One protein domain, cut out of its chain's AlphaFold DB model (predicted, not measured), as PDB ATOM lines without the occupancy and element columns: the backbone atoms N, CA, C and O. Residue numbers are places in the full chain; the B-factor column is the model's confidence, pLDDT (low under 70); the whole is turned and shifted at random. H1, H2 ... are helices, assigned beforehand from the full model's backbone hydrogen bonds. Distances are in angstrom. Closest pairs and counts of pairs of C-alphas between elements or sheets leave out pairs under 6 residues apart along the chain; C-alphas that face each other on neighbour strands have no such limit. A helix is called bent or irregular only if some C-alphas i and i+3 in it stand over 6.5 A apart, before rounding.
ATOM      1  N   ASP A 412     197.376 276.158 228.386       87.31
ATOM      2  CA  ASP A 412     198.502 275.630 227.625       87.31
ATOM      3  C   ASP A 412     198.303 274.144 227.277       87.31
ATOM      4  O   ASP A 412     197.337 273.488 227.679       87.31
ATOM      5  N   GLU A 413     199.218 273.596 226.477       90.19
ATOM      6  CA  GLU A 413     199.134 272.206 226.024       90.19
ATOM      7  C   GLU A 413     199.184 271.216 227.192       90.19
ATOM      8  O   GLU A 413     198.507 270.187 227.191       90.19
ATOM      9  N   ARG A 414     199.972 271.517 228.225       91.50
ATOM     10  CA  ARG A 414     200.108 270.623 229.366       91.50
ATOM     11  C   ARG A 414     198.824 270.591 230.186       91.50
ATOM     12  O   ARG A 414     198.378 269.495 230.528       91.50
ATOM     13  N   SER A 415     198.229 271.746 230.507       90.75
ATOM     14  CA  SER A 415     196.935 271.768 231.202       90.75
ATOM     15  C   SER A 415     195.849 271.100 230.388       90.75
ATOM     16  O   SER A 415     195.040 270.392 230.980       90.75
ATOM     17  N   PHE A 416     195.839 271.271 229.063       92.50
ATOM     18  CA  PHE A 416     194.907 270.553 228.200       92.50
ATOM     19  C   PHE A 416     195.007 269.037 228.418       92.50
ATOM     20  O   PHE A 416     194.001 268.398 228.720       92.50
ATOM     21  N   LEU A 417     196.214 268.466 228.351       94.38
ATOM     22  CA  LEU A 417     196.424 267.024 228.527       94.38
ATOM     23  C   LEU A 417     196.085 266.550 229.947       94.38
ATOM     24  O   LEU A 417     195.380 265.554 230.111       94.38
ATOM     25  N   GLU A 418     196.564 267.253 230.978       93.06
ATOM     26  CA  GLU A 418     196.292 266.906 232.379       93.06
ATOM     27  C   GLU A 418     194.785 266.961 232.669       93.06
ATOM     28  O   GLU A 418     194.220 266.017 233.228       93.06
ATOM     29  N   GLN A 419     194.114 268.033 232.242       92.62
ATOM     30  CA  GLN A 419     192.687 268.209 232.468       92.62
ATOM     31  C   GLN A 419     191.846 267.244 231.632       92.62
ATOM     32  O   GLN A 419     190.825 266.772 232.127       92.62
ATOM     33  N   ALA A 420     192.261 266.901 230.412       93.25
ATOM     34  CA  ALA A 420     191.587 265.883 229.617       93.25
ATOM     35  C   ALA A 420     191.612 264.520 230.318       93.25
ATOM     36  O   ALA A 420     190.562 263.896 230.483       93.25
ATOM     37  N   ILE A 421     192.776 264.098 230.826       94.56
ATOM     38  CA  ILE A 421     192.902 262.855 231.600       94.56
ATOM     39  C   ILE A 421     192.006 262.897 232.844       94.56
ATOM     40  O   ILE A 421     191.276 261.936 233.099       94.56
ATOM     41  N   ILE A 422     192.042 263.997 233.607       92.44
ATOM     42  CA  ILE A 422     191.236 264.166 234.826       92.44
ATOM     43  C   ILE A 422     189.742 264.102 234.499       92.44
ATOM     44  O   ILE A 422     189.023 263.338 235.136       92.44
ATOM     45  N   SER A 423     189.273 264.859 233.506       92.38
ATOM     46  CA  SER A 423     187.859 264.913 233.124       92.38
ATOM     47  C   SER A 423     187.340 263.554 232.653       92.38
ATOM     48  O   SER A 423     186.294 263.115 233.125       92.38
ATOM     49  N   VAL A 424     188.077 262.865 231.773       91.94
ATOM     50  CA  VAL A 424     187.684 261.537 231.270       91.94
ATOM     51  C   VAL A 424     187.663 260.514 232.407       91.94
ATOM     52  O   VAL A 424     186.703 259.763 232.547       91.94
ATOM     53  N   THR A 425     188.681 260.532 233.272       90.88
ATOM     54  CA  THR A 425     188.762 259.636 234.433       90.88
ATOM     55  C   THR A 425     187.650 259.908 235.445       90.88
ATOM     56  O   THR A 425     187.101 258.971 236.020       90.88
ATOM     57  N   ASN A 426     187.309 261.175 235.690       91.06
ATOM     58  CA  ASN A 426     186.208 261.543 236.577       91.06
ATOM     59  C   ASN A 426     184.870 261.067 236.011       91.06
ATOM     60  O   ASN A 426     184.112 260.430 236.735       91.06
ATOM     61  N   TYR A 427     184.611 261.291 234.720       91.56
ATOM     62  CA  TYR A 427     183.384 260.816 234.085       91.56
ATOM     63  C   TYR A 427     183.260 259.287 234.166       91.56
ATOM     64  O   TYR A 427     182.232 258.776 234.601       91.56
ATOM     65  N   GLU A 428     184.338 258.551 233.879       90.12
ATOM     66  CA  GLU A 428     184.363 257.084 233.969       90.12
ATOM     67  C   GLU A 428     184.110 256.569 235.402       90.12
ATOM     68  O   GLU A 428     183.552 255.490 235.606       90.12
ATOM     69  N   LYS A 429     184.470 257.342 236.437       85.50
ATOM     70  CA  LYS A 429     184.138 257.008 237.835       85.50
ATOM     71  C   LYS A 429     182.646 257.141 238.146       85.50
ATOM     72  O   LYS A 429     182.214 256.547 239.133       85.50
ATOM     73  N   HIS A 430     181.875 257.892 237.367       88.19
ATOM     74  CA  HIS A 430     180.415 257.943 237.500       88.19
ATOM     75  C   HIS A 430     179.729 256.789 236.765       88.19
ATOM     76  O   HIS A 430     178.615 256.420 237.119       88.19
ATOM     77  N   LEU A 431     180.419 256.158 235.811       83.44
ATOM     78  CA  LEU A 431     179.939 254.992 235.067       83.44
ATOM     79  C   LEU A 431     180.303 253.649 235.728       83.44
ATOM     80  O   LEU A 431     180.168 252.614 235.098       83.44
ATOM     81  N   LYS A 432     180.763 253.630 236.992       70.44
ATOM     82  CA  LYS A 432     181.404 252.485 237.691       70.44
ATOM     83  C   LYS A 432     180.830 251.087 237.437       70.44
ATOM     84  O   LYS A 432     181.597 250.123 237.469       70.44
ATOM     85  N   GLU A 433     179.524 250.965 237.232       63.22
ATOM     86  CA  GLU A 433     178.843 249.700 236.933       63.22
ATOM     87  C   GLU A 433     179.313 249.059 235.613       63.22
ATOM     88  O   GLU A 433     179.221 247.844 235.459       63.22
ATOM     89  N   THR A 434     179.900 249.835 234.695       62.62
ATOM     90  CA  THR A 434     180.383 249.376 233.385       62.62
ATOM     91  C   THR A 434     181.892 249.110 233.326       62.62
ATOM     92  O   THR A 434     182.408 248.738 232.273       62.62
ATOM     93  N   ASN A 435     182.638 249.281 234.427       78.25
ATOM     94  CA  ASN A 435     184.106 249.297 234.363       78.25
ATOM     95  C   ASN A 435     184.719 247.887 234.314       78.25
ATOM     96  O   ASN A 435     184.876 247.212 235.342       78.25
ATOM     97  N   SER A 436     185.161 247.490 233.119       86.81
ATOM     98  CA  SER A 436     185.932 246.273 232.852       86.81
ATOM     99  C   SER A 436     187.342 246.313 233.477       86.81
ATOM    100  O   SER A 436     187.849 247.367 233.880       86.81
ATOM    101  N   ALA A 437     188.013 245.159 233.586       90.56
ATOM    102  CA  ALA A 437     189.400 245.105 234.065       90.56
ATOM    103  C   ALA A 437     190.380 245.920 233.182       90.56
ATOM    104  O   ALA A 437     191.198 246.647 233.754       90.56
ATOM    105  N   PRO A 438     190.282 245.890 231.832       92.06
ATOM    106  CA  PRO A 438     191.036 246.794 230.961       92.06
ATOM    107  C   PRO A 438     190.831 248.279 231.280       92.06
ATOM    108  O   PRO A 438     191.813 249.015 231.389       92.06
ATOM    109  N   ILE A 439     189.583 248.711 231.496       91.44
ATOM    110  CA  ILE A 439     189.260 250.102 231.847       91.44
ATOM    111  C   ILE A 439     189.947 250.491 233.158       91.44
ATOM    112  O   ILE A 439     190.686 251.473 233.199       91.44
ATOM    113  N   LYS A 440     189.798 249.684 234.217       91.44
ATOM    114  CA  LYS A 440     190.440 249.946 235.521       91.44
ATOM    115  C   LYS A 440     191.962 250.061 235.401       91.44
ATOM    116  O   LYS A 440     192.550 250.988 235.951       91.44
ATOM    117  N   PHE A 441     192.592 249.171 234.634       93.00
ATOM    118  CA  PHE A 441     194.033 249.219 234.387       93.00
ATOM    119  C   PHE A 441     194.465 250.510 233.674       93.00
ATOM    120  O   PHE A 441     195.472 251.116 234.052       93.00
ATOM    121  N   ALA A 442     193.711 250.946 232.662       93.81
ATOM    122  CA  ALA A 442     193.990 252.185 231.943       93.81
ATOM    123  C   ALA A 442     193.845 253.417 232.854       93.81
ATOM    124  O   ALA A 442     194.743 254.260 232.874       93.81
ATOM    125  N   LEU A 443     192.781 253.488 233.663       93.12
ATOM    126  CA  LEU A 443     192.572 254.571 234.632       93.12
ATOM    127  C   LEU A 443     193.723 254.658 235.649       93.12
ATOM    128  O   LEU A 443     194.273 255.738 235.871       93.12
ATOM    129  N   ASP A 444     194.141 253.524 236.216       93.06
ATOM    130  CA  ASP A 444     195.255 253.470 237.169       93.06
ATOM    131  C   ASP A 444     196.576 253.931 236.541       93.06
ATOM    132  O   ASP A 444     197.378 254.615 237.186       93.06
ATOM    133  N   ARG A 445     196.829 253.563 235.279       95.19
ATOM    134  CA  ARG A 445     198.023 254.006 234.549       95.19
ATOM    135  C   ARG A 445     198.027 255.504 234.295       95.19
ATOM    136  O   ARG A 445     199.045 256.151 234.544       95.19
ATOM    137  N   LEU A 446     196.902 256.051 233.849       95.56
ATOM    138  CA  LEU A 446     196.752 257.482 233.611       95.56
ATOM    139  C   LEU A 446     196.944 258.283 234.904       95.56
ATOM    140  O   LEU A 446     197.705 259.250 234.913       95.56
ATOM    141  N   GLN A 447     196.356 257.833 236.016       91.81
ATOM    142  CA  GLN A 447     196.538 258.473 237.319       91.81
ATOM    143  C   GLN A 447     198.005 258.440 237.778       91.81
ATOM    144  O   GLN A 447     198.554 259.470 238.172       91.81
ATOM    145  N   LYS A 448     198.679 257.288 237.657       92.81
ATOM    146  CA  LYS A 448     200.119 257.171 237.962       92.81
ATOM    147  C   LYS A 448     200.971 258.078 237.074       92.81
ATOM    148  O   LYS A 448     201.999 258.581 237.525       92.81
ATOM    149  N   CYS A 449     200.571 258.283 235.820       94.81
ATOM    150  CA  CYS A 449     201.261 259.195 234.916       94.81
ATOM    151  C   CYS A 449     201.128 260.649 235.374       94.81
ATOM    152  O   CYS A 449     202.149 261.330 235.441       94.81
ATOM    153  N   LEU A 450     199.923 261.092 235.751       91.44
ATOM    154  CA  LEU A 450     199.707 262.427 236.322       91.44
ATOM    155  C   LEU A 450     200.582 262.653 237.562       91.44
ATOM    156  O   LEU A 450     201.274 263.668 237.657       91.44
ATOM    157  N   ASP A 451     200.621 261.678 238.474       87.56
ATOM    158  CA  ASP A 451     201.450 261.752 239.682       87.56
ATOM    159  C   ASP A 451     202.950 261.827 239.338       87.56
ATOM    160  O   ASP A 451     203.696 262.614 239.925       87.56
ATOM    161  N   LYS A 452     203.402 261.050 238.344       89.69
ATOM    162  CA  LYS A 452     204.793 261.054 237.867       89.69
ATOM    163  C   LYS A 452     205.186 262.400 237.253       89.69
ATOM    164  O   LYS A 452     206.300 262.873 237.481       89.69
ATOM    165  N   THR A 453     204.313 263.012 236.454       90.75
ATOM    166  CA  THR A 453     204.617 264.260 235.736       90.75
ATOM    167  C   THR A 453     204.414 265.511 236.585       90.75
ATOM    168  O   THR A 453     204.917 266.574 236.210       90.75
ATOM    169  N   ALA A 454     203.762 265.403 237.747       83.25
ATOM    170  CA  ALA A 454     203.444 266.518 238.644       83.25
ATOM    171  C   ALA A 454     204.650 267.402 239.024       83.25
ATOM    172  O   ALA A 454     204.473 268.589 239.278       83.25
ATOM    173  N   ASN A 455     205.880 266.875 238.991       75.94
ATOM    174  CA  ASN A 455     207.117 267.601 239.333       75.94
ATOM    175  C   ASN A 455     207.950 268.094 238.153       75.94
ATOM    176  O   ASN A 455     208.904 268.855 238.323       75.94
ATOM    177  N   MET A 456     207.626 267.644 236.951       86.12
ATOM    178  CA  MET A 456     208.440 267.922 235.777       86.12
ATOM    179  C   MET A 456     208.119 269.318 235.240       86.12
ATOM    180  O   MET A 456     207.003 269.810 235.413       86.12
ATOM    181  N   ASP A 457     209.083 269.980 234.604       84.31
ATOM    182  CA  ASP A 457     208.777 271.114 233.724       84.31
ATOM    183  C   ASP A 457     207.983 270.645 232.497       84.31
ATOM    184  O   ASP A 457     207.837 269.445 232.249       84.31
ATOM    185  N   ASP A 458     207.443 271.597 231.749       86.19
ATOM    186  CA  ASP A 458     206.502 271.305 230.668       86.19
ATOM    187  C   ASP A 458     207.193 270.621 229.486       86.19
ATOM    188  O   ASP A 458     206.641 269.681 228.916       86.19
ATOM    189  N   LYS A 459     208.462 270.971 229.213       88.25
ATOM    190  CA  LYS A 459     209.278 270.331 228.167       88.25
ATOM    191  C   LYS A 459     209.445 268.829 228.406       88.25
ATOM    192  O   LYS A 459     209.461 268.059 227.449       88.25
ATOM    193  N   ARG A 460     209.555 268.396 229.666       92.06
ATOM    194  CA  ARG A 460     209.645 266.970 230.033       92.06
ATOM    195  C   ARG A 460     208.283 266.306 230.226       92.06
ATOM    196  O   ARG A 460     208.114 265.154 229.832       92.06
ATOM    197  N   ALA A 461     207.322 266.995 230.839       91.88
ATOM    198  CA  ALA A 461     206.019 266.422 231.173       91.88
ATOM    199  C   ALA A 461     205.158 266.153 229.935       91.88
ATOM    200  O   ALA A 461     204.596 265.066 229.804       91.88
ATOM    201  N   THR A 462     205.071 267.122 229.021       93.94
ATOM    202  CA  THR A 462     204.161 267.072 227.873       93.94
ATOM    203  C   THR A 462     204.419 265.864 226.962       93.94
ATOM    204  O   THR A 462     203.470 265.124 226.689       93.94
ATOM    205  N   PRO A 463     205.669 265.548 226.553       95.88
ATOM    206  CA  PRO A 463     205.937 264.348 225.756       95.88
ATOM    207  C   PRO A 463     205.572 263.041 226.475       95.88
ATOM    208  O   PRO A 463     205.109 262.093 225.838       95.88
ATOM    209  N   ILE A 464     205.750 262.978 227.801       97.19
ATOM    210  CA  ILE A 464     205.394 261.801 228.606       97.19
ATOM    211  C   ILE A 464     203.875 261.611 228.630       97.19
ATOM    212  O   ILE A 464     203.413 260.494 228.398       97.19
ATOM    213  N   LEU A 465     203.112 262.688 228.848       96.81
ATOM    214  CA  LEU A 465     201.647 262.661 228.846       96.81
ATOM    215  C   LEU A 465     201.096 262.215 227.484       96.81
ATOM    216  O   LEU A 465     200.304 261.277 227.430       96.81
ATOM    217  N   LYS A 466     201.575 262.809 226.380       96.88
ATOM    218  CA  LYS A 466     201.189 262.405 225.013       96.88
ATOM    219  C   LYS A 466     201.477 260.925 224.753       96.88
ATOM    220  O   LYS A 466     200.643 260.208 224.206       96.88
ATOM    221  N   ASN A 467     202.659 260.448 225.148       97.06
ATOM    222  CA  ASN A 467     203.044 259.050 224.963       97.06
ATOM    223  C   ASN A 467     202.171 258.092 225.784       97.06
ATOM    224  O   ASN A 467     201.781 257.041 225.280       97.06
ATOM    225  N   GLU A 468     201.854 258.431 227.036       97.56
ATOM    226  CA  GLU A 468     200.993 257.580 227.861       97.56
ATOM    227  C   GLU A 468     199.554 257.547 227.339       97.56
ATOM    228  O   GLU A 468     198.962 256.473 227.285       97.56
ATOM    229  N   LEU A 469     199.024 258.676 226.858       97.19
ATOM    230  CA  LEU A 469     197.720 258.730 226.189       97.19
ATOM    231  C   LEU A 469     197.673 257.809 224.963       97.19
ATOM    232  O   LEU A 469     196.781 256.967 224.869       97.19
ATOM    233  N   ARG A 470     198.678 257.877 224.080       96.75
ATOM    234  CA  ARG A 470     198.782 256.972 222.919       96.75
ATOM    235  C   ARG A 470     198.832 255.502 223.338       96.75
ATOM    236  O   ARG A 470     198.156 254.664 222.745       96.75
ATOM    237  N   LYS A 471     199.606 255.175 224.378       96.81
ATOM    238  CA  LYS A 471     199.688 253.809 224.920       96.81
ATOM    239  C   LYS A 471     198.355 253.338 225.492       96.81
ATOM    240  O   LYS A 471     197.991 252.188 225.257       96.81
ATOM    241  N   ALA A 472     197.642 254.198 226.216       95.81
ATOM    242  CA  ALA A 472     196.333 253.890 226.778       95.81
ATOM    243  C   ALA A 472     195.300 253.638 225.669       95.81
ATOM    244  O   ALA A 472     194.629 252.609 225.696       95.81
ATOM    245  N   VAL A 473     195.240 254.504 224.652       95.56
ATOM    246  CA  VAL A 473     194.362 254.321 223.482       95.56
ATOM    247  C   VAL A 473     194.680 253.019 222.754       95.56
ATOM    248  O   VAL A 473     193.777 252.228 222.500       95.56
ATOM    249  N   HIS A 474     195.956 252.737 222.475       95.19
ATOM    250  CA  HIS A 474     196.367 251.489 221.817       95.19
ATOM    251  C   HIS A 474     196.035 250.243 222.643       95.19
ATOM    252  O   HIS A 474     195.611 249.224 222.098       95.19
ATOM    253  N   PHE A 475     196.213 250.313 223.964       95.25
ATOM    254  CA  PHE A 475     195.846 249.234 224.873       95.25
ATOM    255  C   PHE A 475     194.335 248.976 224.845       95.25
ATOM    256  O   PHE A 475     193.924 247.832 224.651       95.25
ATOM    257  N   LEU A 476     193.514 250.018 224.975       93.25
ATOM    258  CA  LEU A 476     192.055 249.900 224.949       93.25
ATOM    259  C   LEU A 476     191.554 249.423 223.582       93.25
ATOM    260  O   LEU A 476     190.730 248.517 223.521       93.25
ATOM    261  N   LYS A 477     192.138 249.912 222.480       93.12
ATOM    262  CA  LYS A 477     191.822 249.451 221.118       93.12
ATOM    263  C   LYS A 477     191.916 247.931 220.976       93.12
ATOM    264  O   LYS A 477     191.104 247.324 220.285       93.12
ATOM    265  N   LYS A 478     192.915 247.319 221.621       92.31
ATOM    266  CA  LYS A 478     193.155 245.870 221.577       92.31
ATOM    267  C   LYS A 478     192.299 245.064 222.552       92.31
ATOM    268  O   LYS A 478     192.066 243.892 222.290       92.31
ATOM    269  N   ASN A 479     191.891 245.654 223.676       89.69
ATOM    270  CA  ASN A 479     191.340 244.909 224.815       89.69
ATOM    271  C   ASN A 479     189.885 245.262 225.158       89.69
ATOM    272  O   ASN A 479     189.319 244.636 226.047       89.69
ATOM    273  N   ASP A 480     189.289 246.251 224.489       83.25
ATOM    274  CA  ASP A 480     188.013 246.860 224.897       83.25
ATOM    275  C   ASP A 480     187.065 247.129 223.712       83.25
ATOM    276  O   ASP A 480     186.212 248.011 223.757       83.25
ATOM    277  N   GLN A 481     187.266 246.401 222.607       78.75
ATOM    278  CA  GLN A 481     186.433 246.404 221.391       78.75
ATOM    279  C   GLN A 481     186.169 247.773 220.735       78.75
ATOM    280  O   GLN A 481     185.406 247.830 219.786       78.75
ATOM    281  N   GLN A 482     186.840 248.847 221.165       80.50
ATOM    282  CA  GLN A 482     186.697 250.215 220.636       80.50
ATOM    283  C   GLN A 482     185.353 250.900 220.940       80.50
ATOM    284  O   GLN A 482     185.092 251.999 220.454       80.50
ATOM    285  N   GLU A 483     184.530 250.308 221.804       78.50
ATOM    286  CA  GLU A 483     183.183 250.815 222.084       78.50
ATOM    287  C   GLU A 483     183.085 251.615 223.387       78.50
ATOM    288  O   GLU A 483     182.135 252.376 223.575       78.50
ATOM    289  N   SER A 484     184.068 251.499 224.286       86.88
ATOM    290  CA  SER A 484     183.990 252.174 225.580       86.88
ATOM    291  C   SER A 484     184.093 253.693 225.477       86.88
ATOM    292  O   SER A 484     184.792 254.257 224.624       86.88
ATOM    293  N   TYR A 485     183.435 254.368 226.422       89.88
ATOM    294  CA  TYR A 485     183.561 255.811 226.606       89.88
ATOM    295  C   TYR A 485     185.032 256.216 226.745       89.88
ATOM    296  O   TYR A 485     185.488 257.115 226.034       89.88
ATOM    297  N   LEU A 486     185.786 255.517 227.604       91.25
ATOM    298  CA  LEU A 486     187.196 255.798 227.852       91.25
ATOM    299  C   LEU A 486     188.019 255.761 226.556       91.25
ATOM    300  O   LEU A 486     188.745 256.713 226.271       91.25
ATOM    301  N   TYR A 487     187.877 254.712 225.739       92.88
ATOM    302  CA  TYR A 487     188.576 254.626 224.455       92.88
ATOM    303  C   TYR A 487     188.204 255.784 223.526       92.88
ATOM    304  O   TYR A 487     189.092 256.467 223.003       92.88
ATOM    305  N   ARG A 488     186.902 256.032 223.340       90.75
ATOM    306  CA  ARG A 488     186.402 257.070 222.428       90.75
ATOM    307  C   ARG A 488     186.906 258.456 222.834       90.75
ATOM    308  O   ARG A 488     187.396 259.196 221.985       90.75
ATOM    309  N   GLN A 489     186.852 258.801 224.122       92.69
ATOM    310  CA  GLN A 489     187.312 260.109 224.588       92.69
ATOM    311  C   GLN A 489     188.830 260.264 224.510       92.69
ATOM    312  O   GLN A 489     189.303 261.282 224.015       92.69
ATOM    313  N   LEU A 490     189.611 259.270 224.942       94.50
ATOM    314  CA  LEU A 490     191.073 259.357 224.854       94.50
ATOM    315  C   LEU A 490     191.561 259.405 223.398       94.50
ATOM    316  O   LEU A 490     192.557 260.070 223.114       94.50
ATOM    317  N   SER A 491     190.842 258.760 222.476       92.94
ATOM    318  CA  SER A 491     191.110 258.863 221.037       92.94
ATOM    319  C   SER A 491     190.894 260.291 220.534       92.94
ATOM    320  O   SER A 491     191.759 260.819 219.839       92.94
ATOM    321  N   LYS A 492     189.817 260.966 220.966       91.88
ATOM    322  CA  LYS A 492     189.596 262.395 220.672       91.88
ATOM    323  C   LYS A 492     190.698 263.292 221.241       91.88
ATOM    324  O   LYS A 492     191.087 264.255 220.591       91.88
ATOM    325  N   VAL A 493     191.226 262.978 222.428       93.69
ATOM    326  CA  VAL A 493     192.370 263.713 223.004       93.69
ATOM    327  C   VAL A 493     193.618 263.534 222.140       93.69
ATOM    328  O   VAL A 493     194.313 264.511 221.877       93.69
ATOM    329  N   CYS A 494     193.894 262.302 221.694       93.25
ATOM    330  CA  CYS A 494     195.022 262.010 220.808       93.25
ATOM    331  C   CYS A 494     194.913 262.769 219.490       93.25
ATOM    332  O   CYS A 494     195.845 263.477 219.124       93.25
ATOM    333  N   HIS A 495     193.740 262.713 218.864       90.50
ATOM    334  CA  HIS A 495     193.450 263.466 217.654       90.50
ATOM    335  C   HIS A 495     193.723 264.972 217.834       90.50
ATOM    336  O   HIS A 495     194.438 265.557 217.027       90.50
ATOM    337  N   SER A 496     193.284 265.591 218.940       90.06
ATOM    338  CA  SER A 496     193.533 267.019 219.198       90.06
ATOM    339  C   SER A 496     195.017 267.406 219.152       90.06
ATOM    340  O   SER A 496     195.358 268.378 218.491       90.06
ATOM    341  N   PHE A 497     195.916 266.671 219.818       90.12
ATOM    342  CA  PHE A 497     197.341 267.051 219.842       90.12
ATOM    343  C   PHE A 497     198.156 266.524 218.652       90.12
ATOM    344  O   PHE A 497     199.358 266.798 218.575       90.12
ATOM    345  N   GLN A 498     197.542 265.728 217.771       91.44
ATOM    346  CA  GLN A 498     198.142 265.205 216.536       91.44
ATOM    347  C   GLN A 498     197.614 265.915 215.286       91.44
ATOM    348  O   GLN A 498     198.214 265.782 214.228       91.44
ATOM    349  N   TYR A 499     196.551 266.709 215.425       92.69
ATOM    350  CA  TYR A 499     195.798 267.316 214.335       92.69
ATOM    351  C   TYR A 499     196.667 267.996 213.262       92.69
ATOM    352  O   TYR A 499     196.563 267.654 212.088       92.69
ATOM    353  N   ILE A 500     197.551 268.925 213.649       92.94
ATOM    354  CA  ILE A 500     198.394 269.655 212.682       92.94
ATOM    355  C   ILE A 500     199.309 268.702 211.901       92.94
ATOM    356  O   ILE A 500     199.486 268.878 210.695       92.94
ATOM    357  N   ASP A 501     199.872 267.700 212.578       92.94
ATOM    358  CA  ASP A 501     200.781 266.731 211.963       92.94
ATOM    359  C   ASP A 501     200.007 265.817 211.001       92.94
ATOM    360  O   ASP A 501     200.391 265.684 209.844       92.94
ATOM    361  N   GLU A 502     198.857 265.287 211.433       94.00
ATOM    362  CA  GLU A 502     197.996 264.418 210.617       94.00
ATOM    363  C   GLU A 502     197.488 265.122 209.351       94.00
ATOM    364  O   GLU A 502     197.512 264.540 208.266       94.00
ATOM    365  N   VAL A 503     197.074 266.389 209.459       94.75
ATOM    366  CA  VAL A 503     196.674 267.186 208.290       94.75
ATOM    367  C   VAL A 503     197.866 267.434 207.371       94.75
ATOM    368  O   VAL A 503     197.748 267.273 206.158       94.75
ATOM    369  N   SER A 504     199.020 267.817 207.917       94.50
ATOM    370  CA  SER A 504     200.209 268.116 207.110       94.50
ATOM    371  C   SER A 504     200.691 266.894 206.322       94.50
ATOM    372  O   SER A 504     201.056 267.035 205.149       94.50
ATOM    373  N   ASP A 505     200.636 265.711 206.938       94.44
ATOM    374  CA  ASP A 505     200.974 264.427 206.322       94.44
ATOM    375  C   ASP A 505     199.967 264.044 205.225       94.44
ATOM    376  O   ASP A 505     200.372 263.657 204.127       94.44
ATOM    377  N   LEU A 506     198.661 264.219 205.472       94.56
ATOM    378  CA  LEU A 506     197.614 263.997 204.466       94.56
ATOM    379  C   LEU A 506     197.821 264.897 203.240       94.56
ATOM    380  O   LEU A 506     197.806 264.426 202.103       94.56
ATOM    381  N   LEU A 507     198.043 266.193 203.467       94.19
ATOM    382  CA  LEU A 507     198.281 267.162 202.398       94.19
ATOM    383  C   LEU A 507     199.559 266.834 201.612       94.19
ATOM    384  O   LEU A 507     199.573 266.973 200.393       94.19
ATOM    385  N   ALA A 508     200.624 266.381 202.283       93.31
ATOM    386  CA  ALA A 508     201.840 265.914 201.618       93.31
ATOM    387  C   ALA A 508     201.570 264.702 200.719       93.31
ATOM    388  O   ALA A 508     201.921 264.729 199.545       93.31
ATOM    389  N   ALA A 509     200.868 263.692 201.237       92.56
ATOM    390  CA  ALA A 509     200.536 262.499 200.467       92.56
ATOM    391  C   ALA A 509     199.707 262.828 199.214       92.56
ATOM    392  O   ALA A 509     199.933 262.234 198.161       92.56
ATOM    393  N   HIS A 510     198.788 263.795 199.295       91.81
ATOM    394  CA  HIS A 510     198.024 264.253 198.134       91.81
ATOM    395  C   HIS A 510     198.858 265.063 197.138       91.81
ATOM    396  O   HIS A 510     198.691 264.860 195.941       91.81
ATOM    397  N   LEU A 511     199.772 265.927 197.586       91.12
ATOM    398  CA  LEU A 511     200.694 266.612 196.670       91.12
ATOM    399  C   LEU A 511     201.578 265.623 195.898       91.12
ATOM    400  O   LEU A 511     201.820 265.823 194.712       91.12
ATOM    401  N   ASP A 512     202.019 264.552 196.560       89.88
ATOM    402  CA  ASP A 512     202.929 263.574 195.965       89.88
ATOM    403  C   ASP A 512     202.213 262.576 195.035       89.88
ATOM    404  O   ASP A 512     202.822 262.079 194.088       89.88
ATOM    405  N   ASN A 513     200.934 262.259 195.294       88.31
ATOM    406  CA  ASN A 513     200.246 261.129 194.649       88.31
ATOM    407  C   ASN A 513     198.929 261.480 193.930       88.31
ATOM    408  O   ASN A 513     198.446 260.674 193.134       88.31
ATOM    409  N   ASN A 514     198.309 262.638 194.183       84.88
ATOM    410  CA  ASN A 514     197.030 262.991 193.565       84.88
ATOM    411  C   ASN A 514     197.237 263.706 192.220       84.88
ATOM    412  O   ASN A 514     197.400 264.924 192.149       84.88
ATOM    413  N   LEU A 515     197.146 262.935 191.136       81.50
ATOM    414  CA  LEU A 515     197.313 263.424 189.761       81.50
ATOM    415  C   LEU A 515     196.143 264.289 189.250       81.50
ATOM    416  O   LEU A 515     196.238 264.852 188.164       81.50
ATOM    417  N   THR A 516     195.039 264.375 190.002       77.81
ATOM    418  CA  THR A 516     193.824 265.120 189.618       77.81
ATOM    419  C   THR A 516     193.797 266.559 190.132       77.81
ATOM    420  O   THR A 516     192.893 267.309 189.776       77.81
ATOM    421  N   LEU A 517     194.770 266.963 190.957       81.12
ATOM    422  CA  LEU A 517     194.833 268.321 191.495       81.12
ATOM    423  C   LEU A 517     195.283 269.324 190.428       81.12
ATOM    424  O   LEU A 517     196.369 269.191 189.861       81.12
ATOM    425  N   HIS A 518     194.490 270.375 190.232       83.50
ATOM    426  CA  HIS A 518     194.868 271.529 189.417       83.50
ATOM    427  C   HIS A 518     196.088 272.254 190.028       83.50
ATOM    428  O   HIS A 518     196.208 272.289 191.257       83.50
ATOM    429  N   PRO A 519     196.980 272.881 189.234       82.56
ATOM    430  CA  PRO A 519     198.134 273.617 189.763       82.56
ATOM    431  C   PRO A 519     197.786 274.655 190.841       82.56
ATOM    432  O   PRO A 519     198.474 274.732 191.855       82.56
ATOM    433  N   GLU A 520     196.675 275.382 190.688       82.25
ATOM    434  CA  GLU A 520     196.200 276.328 191.714       82.25
ATOM    435  C   GLU A 520     195.820 275.615 193.024       82.25
ATOM    436  O   GLU A 520     196.145 276.080 194.113       82.25
ATOM    437  N   GLN A 521     195.198 274.434 192.940       84.19
ATOM    438  CA  GLN A 521     194.870 273.622 194.117       84.19
ATOM    439  C   GLN A 521     196.145 273.127 194.819       84.19
ATOM    440  O   GLN A 521     196.215 273.141 196.049       84.19
ATOM    441  N   GLN A 522     197.174 272.735 194.060       87.12
ATOM    442  CA  GLN A 522     198.479 272.350 194.613       87.12
ATOM    443  C   GLN A 522     199.165 273.527 195.324       87.12
ATOM    444  O   GLN A 522     199.754 273.351 196.398       87.12
ATOM    445  N   GLU A 523     199.061 274.734 194.766       86.75
ATOM    446  CA  GLU A 523     199.583 275.957 195.375       86.75
ATOM    447  C   GLU A 523     198.854 276.294 196.682       86.75
ATOM    448  O   GLU A 523     199.507 276.529 197.704       86.75
ATOM    449  N   TYR A 524     197.519 276.223 196.702       87.00
ATOM    450  CA  TYR A 524     196.737 276.415 197.925       87.00
ATOM    451  C   TYR A 524     197.103 275.400 199.013       87.00
ATOM    452  O   TYR A 524     197.308 275.781 200.169       87.00
ATOM    453  N   ILE A 525     197.250 274.119 198.656       90.81
ATOM    454  CA  ILE A 525     197.669 273.068 199.592       90.81
ATOM    455  C   ILE A 525     199.077 273.354 200.142       90.81
ATOM    456  O   ILE A 525     199.309 273.255 201.350       90.81
ATOM    457  N   THR A 526     200.016 273.749 199.282       91.62
ATOM    458  CA  THR A 526     201.393 274.082 199.681       91.62
ATOM    459  C   THR A 526     201.428 275.285 200.624       91.62
ATOM    460  O   THR A 526     202.099 275.240 201.663       91.62
ATOM    461  N   LYS A 527     200.658 276.337 200.316       90.81
ATOM    462  CA  LYS A 527     200.502 277.517 201.174       90.81
ATOM    463  C   LYS A 527     199.939 277.130 202.541       90.81
ATOM    464  O   LYS A 527     200.525 277.510 203.554       90.81
ATOM    465  N   LEU A 528     198.882 276.316 202.589       91.50
ATOM    466  CA  LEU A 528     198.299 275.862 203.854       91.50
ATOM    467  C   LEU A 528     199.312 275.098 204.716       91.50
ATOM    468  O   LEU A 528     199.400 275.362 205.912       91.50
ATOM    469  N   LYS A 529     200.108 274.188 204.139       93.94
ATOM    470  CA  LYS A 529     201.150 273.466 204.897       93.94
ATOM    471  C   LYS A 529     202.146 274.427 205.557       93.94
ATOM    472  O   LYS A 529     202.521 274.226 206.710       93.94
ATOM    473  N   SER A 530     202.556 275.479 204.846       91.81
ATOM    474  CA  SER A 530     203.429 276.524 205.398       91.81
ATOM    475  C   SER A 530     202.757 277.276 206.555       91.81
ATOM    476  O   SER A 530     203.348 277.432 207.623       91.81
ATOM    477  N   GLU A 531     201.490 277.664 206.384       92.62
ATOM    478  CA  GLU A 531     200.705 278.345 207.423       92.62
ATOM    479  C   GLU A 531     200.492 277.467 208.670       92.62
ATOM    480  O   GLU A 531     200.608 277.956 209.792       92.62
ATOM    481  N   LEU A 532     200.237 276.165 208.505       93.81
ATOM    482  CA  LEU A 532     200.077 275.218 209.614       93.81
ATOM    483  C   LEU A 532     201.362 275.066 210.440       93.81
ATOM    484  O   LEU A 532     201.298 275.056 211.672       93.81
ATOM    485  N   ASN A 533     202.524 275.006 209.785       91.81
ATOM    486  CA  ASN A 533     203.816 274.993 210.474       91.81
ATOM    487  C   ASN A 533     204.060 276.305 211.232       91.81
ATOM    488  O   ASN A 533     204.453 276.276 212.397       91.81
ATOM    489  N   ALA A 534     203.744 277.449 210.616       92.06
ATOM    490  CA  ALA A 534     203.849 278.745 211.279       92.06
ATOM    491  C   ALA A 534     202.961 278.821 212.535       92.06
ATOM    492  O   ALA A 534     203.431 279.244 213.587       92.06
ATOM    493  N   ILE A 535     201.711 278.341 212.466       92.25
ATOM    494  CA  ILE A 535     200.794 278.277 213.619       92.25
ATOM    495  C   ILE A 535     201.352 277.368 214.723       92.25
ATOM    496  O   ILE A 535     201.292 277.707 215.909       92.25
ATOM    497  N   LYS A 536     201.885 276.199 214.352       89.56
ATOM    498  CA  LYS A 536     202.445 275.226 215.299       89.56
ATOM    499  C   LYS A 536     203.583 275.834 216.119       89.56
ATOM    500  O   LYS A 536     203.598 275.677 217.346       89.56
ATOM    501  N   ASP A 537     204.466 276.570 215.458       88.50
ATOM    502  CA  ASP A 537     205.682 277.127 216.049       88.50
ATOM    503  C   ASP A 537     205.494 278.532 216.654       88.50
ATOM    504  O   ASP A 537     206.402 279.036 217.315       88.50
ATOM    505  N   ASP A 538     204.311 279.142 216.514       87.50
ATOM    506  CA  ASP A 538     204.020 280.483 217.037       87.50
ATOM    507  C   ASP A 538     204.074 280.519 218.584       87.50
ATOM    508  O   ASP A 538     203.294 279.827 219.247       87.50
ATOM    509  N   PRO A 539     204.973 281.297 219.214       84.81
ATOM    510  CA  PRO A 539     205.060 281.381 220.671       84.81
ATOM    511  C   PRO A 539     203.993 282.289 221.306       84.81
ATOM    512  O   PRO A 539     203.846 282.269 222.528       84.81
ATOM    513  N   TYR A 540     203.278 283.094 220.516       85.50
ATOM    514  CA  TYR A 540     202.286 284.065 220.984       85.50
ATOM    515  C   TYR A 540     200.864 283.501 221.028       85.50
ATOM    516  O   TYR A 540     200.016 284.064 221.717       85.50
ATOM    517  N   LEU A 541     200.607 282.392 220.334       82.50
ATOM    518  CA  LEU A 541     199.327 281.690 220.390       82.50
ATOM    519  C   LEU A 541     199.311 280.668 221.533       82.50
ATOM    520  O   LEU A 541     200.197 279.814 221.645       82.50
ATOM    521  N   SER A 542     198.256 280.694 222.348       83.06
ATOM    522  CA  SER A 542     197.956 279.604 223.279       83.06
ATOM    523  C   SER A 542     197.640 278.309 222.527       83.06
ATOM    524  O   SER A 542     197.302 278.306 221.342       83.06
ATOM    525  N   TYR A 543     197.699 277.176 223.226       84.25
ATOM    526  CA  TYR A 543     197.424 275.875 222.610       84.25
ATOM    527  C   TYR A 543     196.031 275.810 221.957       84.25
ATOM    528  O   TYR A 543     195.897 275.339 220.829       84.25
ATOM    529  N   MET A 544     195.003 276.336 222.631       82.81
ATOM    530  CA  MET A 544     193.640 276.350 222.088       82.81
ATOM    531  C   MET A 544     193.509 277.292 220.883       82.81
ATOM    532  O   MET A 544     192.804 276.966 219.929       82.81
ATOM    533  N   GLU A 545     194.205 278.432 220.890       84.44
ATOM    534  CA  GLU A 545     194.226 279.359 219.752       84.44
ATOM    535  C   GLU A 545     194.910 278.740 218.532       84.44
ATOM    536  O   GLU A 545     194.390 278.873 217.425       84.44
ATOM    537  N   LYS A 546     196.004 277.989 218.726       88.19
ATOM    538  CA  LYS A 546     196.659 277.234 217.646       88.19
ATOM    539  C   LYS A 546     195.713 276.232 217.001       88.19
ATOM    540  O   LYS A 546     195.614 276.187 215.780       88.19
ATOM    541  N   MET A 547     194.998 275.447 217.812       87.81
ATOM    542  CA  MET A 547     194.045 274.457 217.297       87.81
ATOM    543  C   MET A 547     192.901 275.122 216.538       87.81
ATOM    544  O   MET A 547     192.584 274.706 215.424       87.81
ATOM    545  N   LYS A 548     192.335 276.205 217.083       83.06
ATOM    546  CA  LYS A 548     191.275 276.964 216.411       83.06
ATOM    547  C   LYS A 548     191.747 277.557 215.080       83.06
ATOM    548  O   LYS A 548     191.055 277.415 214.075       83.06
ATOM    549  N   ALA A 549     192.917 278.197 215.062       86.25
ATOM    550  CA  ALA A 549     193.488 278.786 213.854       86.25
ATOM    551  C   ALA A 549     193.765 277.716 212.788       86.25
ATOM    552  O   ALA A 549     193.350 277.869 211.641       86.25
ATOM    553  N   ALA A 550     194.391 276.601 213.177       90.06
ATOM    554  CA  ALA A 550     194.699 275.502 212.270       90.06
ATOM    555  C   ALA A 550     193.428 274.877 211.669       90.06
ATOM    556  O   ALA A 550     193.357 274.683 210.457       90.06
ATOM    557  N   LYS A 551     192.399 274.609 212.483       87.06
ATOM    558  CA  LYS A 551     191.107 274.091 211.999       87.06
ATOM    559  C   LYS A 551     190.414 275.052 211.046       87.06
ATOM    560  O   LYS A 551     189.993 274.646 209.968       87.06
ATOM    561  N   SER A 552     190.368 276.336 211.390       83.50
ATOM    562  CA  SER A 552     189.744 277.340 210.527       83.50
ATOM    563  C   SER A 552     190.441 277.453 209.163       83.50
ATOM    564  O   SER A 552     189.773 277.495 208.132       83.50
ATOM    565  N   LYS A 553     191.780 277.394 209.127       86.31
ATOM    566  CA  LYS A 553     192.550 277.385 207.874       86.31
ATOM    567  C   LYS A 553     192.269 276.158 207.001       86.31
ATOM    568  O   LYS A 553     192.131 276.297 205.787       86.31
ATOM    569  N   VAL A 554     192.122 274.978 207.602       88.88
ATOM    570  CA  VAL A 554     191.773 273.744 206.875       88.88
ATOM    571  C   VAL A 554     190.333 273.783 206.351       88.88
ATOM    572  O   VAL A 554     190.083 273.387 205.209       88.88
ATOM    573  N   SER A 555     189.386 274.306 207.134       82.38
ATOM    574  CA  SER A 555     188.005 274.522 206.675       82.38
ATOM    575  C   SER A 555     187.942 275.510 205.509       82.38
ATOM    576  O   SER A 555     187.253 275.257 204.524       82.38
ATOM    577  N   SER A 556     188.714 276.598 205.583       80.12
ATOM    578  CA  SER A 556     188.833 277.588 204.508       80.12
ATOM    579  C   SER A 556     189.369 276.957 203.218       80.12
ATOM    580  O   SER A 556     188.753 277.124 202.167       80.12
ATOM    581  N   LEU A 557     190.438 276.149 203.287       83.94
ATOM    582  CA  LEU A 557     190.933 275.407 202.118       83.94
ATOM    583  C   LEU A 557     189.842 274.511 201.518       83.94
ATOM    584  O   LEU A 557     189.663 274.502 200.304       83.94
ATOM    585  N   SER A 558     189.105 273.782 202.357       82.31
ATOM    586  CA  SER A 558     188.060 272.860 201.897       82.31
ATOM    587  C   SER A 558     186.980 273.580 201.078       82.31
ATOM    588  O   SER A 558     186.548 273.050 200.060       82.31
ATOM    589  N   LEU A 559     186.610 274.810 201.459       76.38
ATOM    590  CA  LEU A 559     185.683 275.649 200.689       76.38
ATOM    591  C   LEU A 559     186.269 276.100 199.341       76.38
ATOM    592  O   LEU A 559     185.582 276.024 198.326       76.38
ATOM    593  N   HIS A 560     187.534 276.529 199.308       78.00
ATOM    594  CA  HIS A 560     188.180 276.993 198.069       78.00
ATOM    595  C   HIS A 560     188.376 275.853 197.061       78.00
ATOM    596  O   HIS A 560     188.221 276.039 195.857       78.00
ATOM    597  N   LEU A 561     188.671 274.647 197.554       77.69
ATOM    598  CA  LEU A 561     188.774 273.445 196.727       77.69
ATOM    599  C   LEU A 561     187.421 273.007 196.134       77.69
ATOM    600  O   LEU A 561     187.409 272.278 195.145       77.69
ATOM    601  N   GLN A 562     186.297 273.428 196.724       72.19
ATOM    602  CA  GLN A 562     184.944 273.151 196.228       72.19
ATOM    603  C   GLN A 562     184.439 274.201 195.222       72.19
ATOM    604  O   GLN A 562     183.550 273.888 194.436       72.19
ATOM    605  N   SER A 563     184.978 275.428 195.233       60.47
ATOM    606  CA  SER A 563     184.520 276.543 194.385       60.47
ATOM    607  C   SER A 563     185.143 276.594 192.986       60.47
ATOM    608  O   SER A 563     184.813 277.491 192.213       60.47
ATOM    609  N   SER A 564     186.056 275.681 192.645       53.91
ATOM    610  CA  SER A 564     186.622 275.606 191.297       53.91
ATOM    611  C   SER A 564     185.609 274.983 190.331       53.91
ATOM    612  O   SER A 564     185.505 273.758 190.244       53.91
ATOM    613  N   ASP A 565     184.867 275.832 189.616       51.94
ATOM    614  CA  ASP A 565     184.172 275.476 188.376       51.94
ATOM    615  C   ASP A 565     185.216 274.972 187.368       51.94
ATOM    616  O   ASP A 565     185.849 275.785 186.709       51.94
ATOM    617  N   ASP A 566     185.445 273.657 187.259       43.41
ATOM    618  CA  ASP A 566     185.690 273.016 185.960       43.41
ATOM    619  C   ASP A 566     185.890 271.487 186.029       43.41
ATOM    620  O   ASP A 566     186.801 270.961 186.663       43.41
ATOM    621  N   LYS A 567     185.039 270.816 185.242       43.91
ATOM    622  CA  LYS A 567     185.213 269.550 184.500       43.91
ATOM    623  C   LYS A 567     185.626 268.296 185.276       43.91
ATOM    624  O   LYS A 567     186.796 268.030 185.528       43.91
ATOM    625  N   GLU A 568     184.628 267.427 185.457       42.06
ATOM    626  CA  GLU A 568     184.795 265.984 185.639       42.06
ATOM    627  C   GLU A 568     185.819 265.422 184.637       42.06
ATOM    628  O   GLU A 568     185.550 265.314 183.438       42.06
ATOM    629  N   PHE A 569     186.990 265.023 185.133       43.19
ATOM    630  CA  PHE A 569     187.873 264.113 184.415       43.19
ATOM    631  C   PHE A 569     187.634 262.684 184.908       43.19
ATOM    632  O   PHE A 569     187.606 262.409 186.108       43.19
ATOM    633  N   LEU A 570     187.405 261.790 183.940       40.72
ATOM    634  CA  LEU A 570     187.055 260.388 184.137       40.72
ATOM    635  C   LEU A 570     188.085 259.619 184.976       40.72
ATOM    636  O   LEU A 570     189.280 259.678 184.709       40.72
ATOM    637  N   TYR A 571     187.530 258.810 185.884       43.09
ATOM    638  CA  TYR A 571     188.025 257.546 186.438       43.09
ATOM    639  C   TYR A 571     189.533 257.423 186.681       43.09
ATOM    640  O   TYR A 571     190.301 257.102 185.776       43.09
ATOM    641  N   ASN A 572     189.907 257.451 187.962       40.28
ATOM    642  CA  ASN A 572     191.034 256.665 188.446       40.28
ATOM    643  C   ASN A 572     190.624 255.843 189.673       40.28
ATOM    644  O   ASN A 572     189.887 256.312 190.537       40.28
ATOM    645  N   LEU A 573     191.094 254.597 189.712       45.34
ATOM    646  CA  LEU A 573     190.840 253.581 190.744       45.34
ATOM    647  C   LEU A 573     191.791 253.709 191.956       45.34
ATOM    648  O   LEU A 573     191.974 252.743 192.693       45.34
ATOM    649  N   ASP A 574     192.388 254.884 192.174       56.56
ATOM    650  CA  ASP A 574     193.415 255.105 193.198       56.56
ATOM    651  C   ASP A 574     192.876 255.822 194.444       56.56
ATOM    652  O   ASP A 574     191.931 256.608 194.391       56.56
ATOM    653  N   ALA A 575     193.529 255.581 195.587       67.50
ATOM    654  CA  ALA A 575     193.166 256.129 196.899       67.50
ATOM    655  C   ALA A 575     193.246 257.672 197.008       67.50
ATOM    656  O   ALA A 575     192.790 258.232 198.001       67.50
ATOM    657  N   TYR A 576     193.809 258.368 196.013       79.12
ATOM    658  CA  TYR A 576     194.121 259.799 196.073       79.12
ATOM    659  C   TYR A 576     193.340 260.600 195.021       79.12
ATOM    660  O   TYR A 576     193.851 260.907 193.947       79.12
ATOM    661  N   THR A 577     192.107 260.988 195.355       85.12
ATOM    662  CA  THR A 577     191.239 261.858 194.532       85.12
ATOM    663  C   THR A 577     190.859 263.135 195.288       85.12
ATOM    664  O   THR A 577     191.010 263.197 196.510       85.12
ATOM    665  N   LEU A 578     190.399 264.185 194.590       82.19
ATOM    666  CA  LEU A 578     189.913 265.410 195.247       82.19
ATOM    667  C   LEU A 578     188.721 265.145 196.198       82.19
ATOM    668  O   LEU A 578     188.764 265.629 197.330       82.19
ATOM    669  N   PRO A 579     187.705 264.334 195.831       83.62
ATOM    670  CA  PRO A 579     186.656 263.940 196.770       83.62
ATOM    671  C   PRO A 579     187.184 263.229 198.023       83.62
ATOM    672  O   PRO A 579     186.725 263.522 199.126       83.62
ATOM    673  N   GLU A 580     188.174 262.336 197.887       85.50
ATOM    674  CA  GLU A 580     188.758 261.646 199.048       85.50
ATOM    675  C   GLU A 580     189.600 262.592 199.922       85.50
ATOM    676  O   GLU A 580     189.570 262.466 201.148       85.50
ATOM    677  N   LEU A 581     190.272 263.591 199.326       87.56
ATOM    678  CA  LEU A 581     190.945 264.662 200.072       87.56
ATOM    679  C   LEU A 581     189.940 265.437 200.924       87.56
ATOM    680  O   LEU A 581     190.124 265.555 202.132       87.56
ATOM    681  N   LEU A 582     188.865 265.938 200.309       84.62
ATOM    682  CA  LEU A 582     187.830 266.709 201.002       84.62
ATOM    683  C   LEU A 582     187.173 265.891 202.116       84.62
ATOM    684  O   LEU A 582     186.992 266.380 203.229       84.62
ATOM    685  N   LYS A 583     186.873 264.617 201.850       83.75
ATOM    686  CA  LYS A 583     186.349 263.687 202.852       83.75
ATOM    687  C   LYS A 583     187.322 263.490 204.018       83.75
ATOM    688  O   LYS A 583     186.899 263.566 205.168       83.75
ATOM    689  N   SER A 584     188.607 263.284 203.740       88.06
ATOM    690  CA  SER A 584     189.639 263.088 204.769       88.06
ATOM    691  C   SER A 584     189.887 264.356 205.590       88.06
ATOM    692  O   SER A 584     189.987 264.283 206.814       88.06
ATOM    693  N   LEU A 585     189.912 265.533 204.952       87.75
ATOM    694  CA  LEU A 585     190.012 266.822 205.642       87.75
ATOM    695  C   LEU A 585     188.798 267.066 206.538       87.75
ATOM    696  O   LEU A 585     188.971 267.467 207.684       87.75
ATOM    697  N   ASN A 586     187.589 266.758 206.065       81.12
ATOM    698  CA  ASN A 586     186.375 266.847 206.876       81.12
ATOM    699  C   ASN A 586     186.426 265.913 208.095       81.12
ATOM    700  O   ASN A 586     186.099 266.340 209.201       81.12
ATOM    701  N   GLN A 587     186.899 264.673 207.924       83.75
ATOM    702  CA  GLN A 587     187.078 263.726 209.031       83.75
ATOM    703  C   GLN A 587     188.115 264.211 210.053       83.75
ATOM    704  O   GLN A 587     187.867 264.130 211.254       83.75
ATOM    705  N   LEU A 588     189.252 264.751 209.600       88.19
ATOM    706  CA  LEU A 588     190.268 265.333 210.486       88.19
ATOM    707  C   LEU A 588     189.795 266.632 211.148       88.19
ATOM    708  O   LEU A 588     190.227 266.956 212.248       88.19
ATOM    709  N   ASN A 589     188.887 267.374 210.519       86.62
ATOM    710  CA  ASN A 589     188.269 268.561 211.102       86.62
ATOM    711  C   ASN A 589     187.164 268.243 212.114       86.62
ATOM    712  O   ASN A 589     186.590 269.174 212.690       86.62
ATOM    713  N   ALA A 590     186.858 266.968 212.369       82.50
ATOM    714  CA  ALA A 590     185.883 266.585 213.379       82.50
ATOM    715  C   ALA A 590     186.231 267.178 214.766       82.50
ATOM    716  O   ALA A 590     187.396 267.469 215.070       82.50
TER     717      ALA A 590
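Overview. This is residues 412 to 590 of the 720 residues of the protein "Dot/Icm T4SS effector" of Legionella cherrii (UniProt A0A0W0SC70). Two bundles of four helices make two lobes, joined by one bent helix, H4, whose first arm belongs to one bundle and whose second arm belongs to the other. H1, H2, H3 and H4a form the first lobe, H4b, H5, H6 and H7 the second, and a long loop, residues 563 to 577, lies at the end of the second lobe away from the first. The printed part has 179 residues with seven named helices, H1 to H7 in order, and no named strand; the class is all helix. It is only just loose, close to compact, with a radius of gyration of the C-alphas of 19.4 A, and spans 56 by 39 by 23 A.

Arrangement. H1, residues 413 to 430, and H2, residues 437 to 453, form a hairpin and only just touch, with 3 pairs of C-alphas within 8 A, the closest those of Thr 425 and Leu 443 at 6.3 A. H2 and H3, residues 458 to 479, form a hairpin at a shallow tilt of 5 degrees; their closest C-alphas, Thr 453 and Ala 461, are 5.2 A apart. H4, residues 485 to 513, was assigned as one helix by its hydrogen bonds but is bent, C-alphas 497 and 500 being 7.7 A apart; its arms are H4a, 485 to 497, and H4b, 500 to 513, only just about perpendicular at 71 degrees. H4a touches H1, opposite ways at a shallow tilt of 8 degrees, closest at the C-alphas of Val 424 and Leu 486, 6.7 A. H1, H2, H3 and H4a are an up and down bundle, each running against the one before. H4b, H5, residues 519 to 537, H6, residues 543 to 562, and H7, residues 578 to 588, are a second such bundle. H5 and H6 form a hairpin at a shallow tilt of 4 degrees, with the C-alphas of Ile 535 and Lys 546 closest at 5.9 A. H7 touches H4b, closest at the C-alphas of Val 503 and Leu 588, 7.0 A. Every O i to N i+4 pair is within hydrogen-bond range in H1, H2, H4a, H4b, H5, H6 and H7; in H3 16 of 18 are.

Along the chain. H1 begins at C-alpha 413, (199.134, 272.206, 226.024), and is 26.2 A long. H2 is 24.5 A, H3 31.0 A, H5 27.6 A and H6 29.3 A. H7 ends at C-alpha 588, (190.268, 265.333, 210.486).

Size, cuts and confidence. The C-alphas farthest apart, Asn 455 and Leu 570, are 59.2 A apart. The printed part has no cut. The link H6 to H7 is long. pLDDT is under 70 at residues 433 to 434 and 563 to 575.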